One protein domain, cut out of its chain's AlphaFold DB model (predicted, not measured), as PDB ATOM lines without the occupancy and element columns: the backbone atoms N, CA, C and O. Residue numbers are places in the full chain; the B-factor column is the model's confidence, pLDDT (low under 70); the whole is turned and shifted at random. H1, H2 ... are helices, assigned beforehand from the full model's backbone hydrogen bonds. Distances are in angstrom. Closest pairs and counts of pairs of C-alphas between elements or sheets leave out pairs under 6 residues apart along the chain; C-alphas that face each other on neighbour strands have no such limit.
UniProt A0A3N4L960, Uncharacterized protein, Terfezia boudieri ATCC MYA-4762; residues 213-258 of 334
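This is residues 213 to 258 of the 334 residues of an uncharacterized protein of Terfezia boudieri ATCC MYA-4762 (UniProt A0A3N4L960). Two nearly straight helices, H1 and then the longer H2, run side by side in opposite ways with a gap between them, joined at one end by residues 229 to 234 in a flat, open U. The printed part has 46 residues with two named helices and no named strand; the class is all helix. It is loose, with a radius of gyration of the C-alphas of 12.2 A, and spans 38 by 18 by 5 A.

H1, residues 213 to 228, begins with C-alpha 213 at (221.757, 303.537, 179.753) and is 23.4 A long from first to last C-alpha. H2, residues 235 to 256, is 31.7 A long and ends with C-alpha 256 at (221.916, 304.705, 187.655).

H1 and H2 are close but not clearly touching, their closest C-alphas, those of Ala 213 and Leu 256, being 8.0 A apart. They run opposite ways at a shallow tilt of 4 degrees, with centres 12.7 A apart. In H1 and H2 every O i to N i+4 pair is within hydrogen-bond range.

The two C-alphas farthest apart, those of Pro 232 and Gly 258, are 38.4 A apart. The printed part has no cut, and the link from H1 to H2 is short. The mean pLDDT of the printed part is 82.0, and residue 213 is under 70.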
ATOM      1  N   ALA A 213     223.199 303.787 179.613       64.31
ATOM      2  CA  ALA A 213     221.757 303.537 179.753       64.31
ATOM      3  C   ALA A 213     221.159 302.785 178.547       64.31
ATOM      4  O   ALA A 213     220.281 301.935 178.710       64.31
ATOM      5  N   ALA A 214     221.676 303.040 177.340       72.25
ATOM      6  CA  ALA A 214     221.242 302.357 176.122       72.25
ATOM      7  C   ALA A 214     221.625 300.864 176.122       72.25
ATOM      8  O   ALA A 214     220.875 300.025 175.621       72.25
ATOM      9  N   THR A 215     222.766 300.518 176.721       74.25
ATOM     10  CA  THR A 215     223.249 299.132 176.826       74.25
ATOM     11  C   THR A 215     222.380 298.303 177.772       74.25
ATOM     12  O   THR A 215     222.000 297.184 177.431       74.25
ATOM     13  N   VAL A 216     221.966 298.869 178.912       77.50
ATOM     14  CA  VAL A 216     221.045 298.210 179.857       77.50
ATOM     15  C   VAL A 216     219.715 297.870 179.187       77.50
ATOM     16  O   VAL A 216     219.239 296.742 179.303       77.50
ATOM     17  N   TYR A 217     219.132 298.818 178.448       77.38
ATOM     18  CA  TYR A 217     217.846 298.599 177.785       77.38
ATOM     19  C   TYR A 217     217.929 297.489 176.726       77.38
ATOM     20  O   TYR A 217     217.038 296.644 176.641       77.38
ATOM     21  N   LYS A 218     219.039 297.422 175.975       78.56
ATOM     22  CA  LYS A 218     219.298 296.339 175.012       78.56
ATOM     23  C   LYS A 218     219.410 294.970 175.689       78.56
ATOM     24  O   LYS A 218     218.851 294.011 175.168       78.56
ATOM     25  N   HIS A 219     220.073 294.868 176.845       74.62
ATOM     26  CA  HIS A 219     220.176 293.598 177.575       74.62
ATOM     27  C   HIS A 219     218.841 293.143 178.170       74.62
ATOM     28  O   HIS A 219     218.520 291.961 178.084       74.62
ATOM     29  N   VAL A 220     218.040 294.065 178.715       78.00
ATOM     30  CA  VAL A 220     216.701 293.741 179.240       78.00
ATOM     31  C   VAL A 220     215.778 293.272 178.112       78.00
ATOM     32  O   VAL A 220     215.086 292.270 178.271       78.00
ATOM     33  N   LEU A 221     215.823 293.937 176.954       82.38
ATOM     34  CA  LEU A 221     215.013 293.575 175.788       82.38
ATOM     35  C   LEU A 221     215.463 292.256 175.133       82.38
ATOM     36  O   LEU A 221     214.638 291.463 174.681       82.38
ATOM     37  N   ALA A 222     216.771 291.990 175.095       77.56
ATOM     38  CA  ALA A 222     217.297 290.710 174.625       77.56
ATOM     39  C   ALA A 222     216.901 289.560 175.568       77.56
ATOM     40  O   ALA A 222     216.513 288.492 175.098       77.56
ATOM     41  N   ALA A 223     216.930 289.791 176.885       75.88
ATOM     42  CA  ALA A 223     216.513 288.810 177.883       75.88
ATOM     43  C   ALA A 223     215.006 288.512 177.814       75.88
ATOM     44  O   ALA A 223     214.622 287.347 177.879       75.88
ATOM     45  N   SER A 224     214.152 289.524 177.613       78.44
ATOM     46  CA  SER A 224     212.709 289.296 177.449       78.44
ATOM     47  C   SER A 224     212.395 288.483 176.191       78.44
ATOM     48  O   SER A 224     211.557 287.589 176.236       78.44
ATOM     49  N   LYS A 225     213.116 288.733 175.091       83.06
ATOM     50  CA  LYS A 225     212.942 287.984 173.839       83.06
ATOM     51  C   LYS A 225     213.436 286.535 173.946       83.06
ATOM     52  O   LYS A 225     212.848 285.647 173.348       83.06
ATOM     53  N   ALA A 226     214.474 286.276 174.743       76.00
ATOM     54  CA  ALA A 226     214.939 284.915 175.016       76.00
ATOM     55  C   ALA A 226     213.928 284.087 175.836       76.00
ATOM     56  O   ALA A 226     213.829 282.881 175.633       76.00
ATOM     57  N   ILE A 227     213.152 284.727 176.722       79.00
ATOM     58  CA  ILE A 227     212.080 284.066 177.487       79.00
ATOM     59  C   ILE A 227     210.931 283.646 176.557       79.00
ATOM     60  O   ILE A 227     210.382 282.559 176.715       79.00
ATOM     61  N   GLU A 228     210.622 284.458 175.545       78.94
ATOM     62  CA  GLU A 228     209.549 284.200 174.574       78.94
ATOM     63  C   GLU A 228     209.838 283.009 173.638       78.94
ATOM     64  O   GLU A 228     208.911 282.333 173.203       78.94
ATOM     65  N   LEU A 229     211.116 282.704 173.366       85.88
ATOM     66  CA  LEU A 229     211.524 281.541 172.559       85.88
ATOM     67  C   LEU A 229     211.747 280.258 173.380       85.88
ATOM     68  O   LEU A 229     212.083 279.218 172.809       85.88
ATOM     69  N   SER A 230     211.598 280.311 174.705       79.62
ATOM     70  CA  SER A 230     211.825 279.150 175.568       79.62
ATOM     71  C   SER A 230     210.576 278.256 175.676       79.62
ATOM     72  O   SER A 230     209.452 278.756 175.591       79.62
ATOM     73  N   PRO A 231     210.735 276.927 175.836       87.50
ATOM     74  CA  PRO A 231     209.610 276.016 176.048       87.50
ATOM     75  C   PRO A 231     208.813 276.394 177.311       87.50
ATOM     76  O   PRO A 231     209.360 277.054 178.197       87.50
ATOM     77  N   PRO A 232     207.536 275.970 177.426       83.88
ATOM     78  CA  PRO A 232     206.669 276.354 178.538       83.88
ATOM     79  C   PRO A 232     207.323 276.015 179.882       83.88
ATOM     80  O   PRO A 232     207.502 274.849 180.234       83.88
ATOM     81  N   MET A 233     207.702 277.063 180.610       86.31
ATOM     82  CA  MET A 233     208.346 276.962 181.913       86.31
ATOM     83  C   MET A 233     207.362 276.475 182.975       86.31
ATOM     84  O   MET A 233     206.162 276.755 182.920       86.31
ATOM     85  N   THR A 234     207.876 275.762 183.977       92.62
ATOM     86  CA  THR A 234     207.056 275.395 185.130       92.62
ATOM     87  C   THR A 234     206.700 276.651 185.942       92.62
ATOM     88  O   THR A 234     207.453 277.628 185.927       92.62
ATOM     89  N   PRO A 235     205.592 276.651 186.708       84.94
ATOM     90  CA  PRO A 235     205.195 277.809 187.517       84.94
ATOM     91  C   PRO A 235     206.282 278.277 188.496       84.94
ATOM     92  O   PRO A 235     206.357 279.459 188.831       84.94
ATOM     93  N   LEU A 236     207.137 277.356 188.951       87.00
ATOM     94  CA  LEU A 236     208.241 277.658 189.857       87.00
ATOM     95  C   LEU A 236     209.376 278.405 189.140       87.00
ATOM     96  O   LEU A 236     209.920 279.367 189.684       87.00
ATOM     97  N   ASP A 237     209.671 278.036 187.894       85.19
ATOM     98  CA  ASP A 237     210.653 278.727 187.054       85.19
ATOM     99  C   ASP A 237     210.170 280.133 186.674       85.19
ATOM    100  O   ASP A 237     210.954 281.084 186.660       85.19
ATOM    101  N   THR A 238     208.861 280.315 186.466       87.38
ATOM    102  CA  THR A 238     208.260 281.643 186.254       87.38
ATOM    103  C   THR A 238     208.441 282.554 187.472       87.38
ATOM    104  O   THR A 238     208.775 283.729 187.335       87.38
ATOM    105  N   ILE A 239     208.270 282.030 188.688       88.00
ATOM    106  CA  ILE A 239     208.479 282.821 189.909       88.00
ATOM    107  C   ILE A 239     209.961 283.183 190.060       88.00
ATOM    108  O   ILE A 239     210.288 284.344 190.311       88.00
ATOM    109  N   ASN A 240     210.864 282.223 189.847       87.06
ATOM    110  CA  ASN A 240     212.307 282.450 189.958       87.06
ATOM    111  C   ASN A 240     212.817 283.462 188.923       87.06
ATOM    112  O   ASN A 240     213.620 284.338 189.257       87.06
ATOM    113  N   THR A 241     212.317 283.407 187.687       87.75
ATOM    114  CA  THR A 241     212.655 284.385 186.639       87.75
ATOM    115  C   THR A 241     212.130 285.781 186.976       87.75
ATOM    116  O   THR A 241     212.883 286.746 186.863       87.75
ATOM    117  N   MET A 242     210.905 285.908 187.495       85.50
ATOM    118  CA  MET A 242     210.350 287.200 187.928       85.50
ATOM    119  C   MET A 242     211.125 287.811 189.102       85.50
ATOM    120  O   MET A 242     211.447 289.002 189.078       85.50
ATOM    121  N   VAL A 243     211.492 287.004 190.103       89.00
ATOM    122  CA  VAL A 243     212.329 287.454 191.228       89.00
ATOM    123  C   VAL A 243     213.697 287.913 190.720       89.00
ATOM    124  O   VAL A 243     214.157 288.995 191.088       89.00
ATOM    125  N   THR A 244     214.309 287.157 189.808       87.75
ATOM    126  CA  THR A 244     215.621 287.492 189.237       87.75
ATOM    127  C   THR A 244     215.573 288.787 188.420       87.75
ATOM    128  O   THR A 244     216.409 289.669 188.620       87.75
ATOM    129  N   LEU A 245     214.560 288.967 187.566       87.12
ATOM    130  CA  LEU A 245     214.365 290.200 186.793       87.12
ATOM    131  C   LEU A 245     214.114 291.412 187.702       87.12
ATOM    132  O   LEU A 245     214.665 292.487 187.457       87.12
ATOM    133  N   SER A 246     213.351 291.240 188.788       87.12
ATOM    134  CA  SER A 246     213.118 292.309 189.766       87.12
ATOM    135  C   SER A 246     214.404 292.729 190.491       87.12
ATOM    136  O   SER A 246     214.663 293.924 190.645       87.12
ATOM    137  N   ALA A 247     215.263 291.770 190.855       85.19
ATOM    138  CA  ALA A 247     216.548 292.040 191.493       85.19
ATOM    139  C   ALA A 247     217.514 292.771 190.544       85.19
ATOM    140  O   ALA A 247     218.126 293.768 190.938       85.19
ATOM    141  N   ILE A 248     217.595 292.339 189.279       86.62
ATOM    142  CA  ILE A 248     218.399 293.004 188.240       86.62
ATOM    143  C   ILE A 248     217.919 294.445 188.029       86.62
ATOM    144  O   ILE A 248     218.738 295.367 187.960       86.62
ATOM    145  N   TYR A 249     216.603 294.668 187.984       87.44
ATOM    146  CA  TYR A 249     216.031 296.005 187.838       87.44
ATOM    147  C   TYR A 249     216.389 296.922 189.016       87.44
ATOM    148  O   TYR A 249     216.855 298.042 188.799       87.44
ATOM    149  N   ILE A 250     216.240 296.446 190.258       83.31
ATOM    150  CA  ILE A 250     216.556 297.221 191.469       83.31
ATOM    151  C   ILE A 250     218.049 297.569 191.530       83.31
ATOM    152  O   ILE A 250     218.398 298.721 191.808       83.31
ATOM    153  N   LEU A 251     218.934 296.611 191.236       83.06
ATOM    154  CA  LEU A 251     220.384 296.835 191.220       83.06
ATOM    155  C   LEU A 251     220.783 297.857 190.153       83.06
ATOM    156  O   LEU A 251     221.581 298.759 190.417       83.06
ATOM    157  N   THR A 252     220.175 297.767 188.971       84.19
ATOM    158  CA  THR A 252     220.481 298.677 187.865       84.19
ATOM    159  C   THR A 252     219.935 300.082 188.119       84.19
ATOM    160  O   THR A 252     220.647 301.066 187.920       84.19
ATOM    161  N   ALA A 253     218.715 300.198 188.649       81.38
ATOM    162  CA  ALA A 253     218.138 301.475 189.060       81.38
ATOM    163  C   ALA A 253     218.962 302.150 190.174       81.38
ATOM    164  O   ALA A 253     219.153 303.366 190.150       81.38
ATOM    165  N   SER A 254     219.501 301.365 191.114       78.56
ATOM    166  CA  SER A 254     220.360 301.872 192.194       78.56
ATOM    167  C   SER A 254     221.691 302.409 191.661       78.56
ATOM    168  O   SER A 254     222.114 303.494 192.054       78.56
ATOM    169  N   LYS A 255     222.318 301.703 190.709       78.38
ATOM    170  CA  LYS A 255     223.549 302.151 190.037       78.38
ATOM    171  C   LYS A 255     223.345 303.420 189.202       78.38
ATOM    172  O   LYS A 255     224.200 304.300 189.237       78.38
ATOM    173  N   LEU A 256     222.226 303.531 188.483       80.38
ATOM    174  CA  LEU A 256     221.916 304.705 187.655       80.38
ATOM    175  C   LEU A 256     221.502 305.932 188.477       80.38
ATOM    176  O   LEU A 256     221.691 307.056 188.027       80.38
ATOM    177  N   SER A 257     220.970 305.738 189.689       80.25
ATOM    178  CA  SER A 257     220.567 306.841 190.569       80.25
ATOM    179  C   SER A 257     221.746 307.679 191.082       80.25
ATOM    180  O   SER A 257     221.495 308.682 191.750       80.25
ATOM    181  N   GLY A 258     223.003 307.262 190.872       73.19
ATOM    182  CA  GLY A 258     224.182 307.965 191.396       73.19
ATOM    183  C   GLY A 258     224.216 308.072 192.927       73.19
ATOM    184  O   GLY A 258     225.094 308.723 193.483       73.19
TER     185      GLY A 258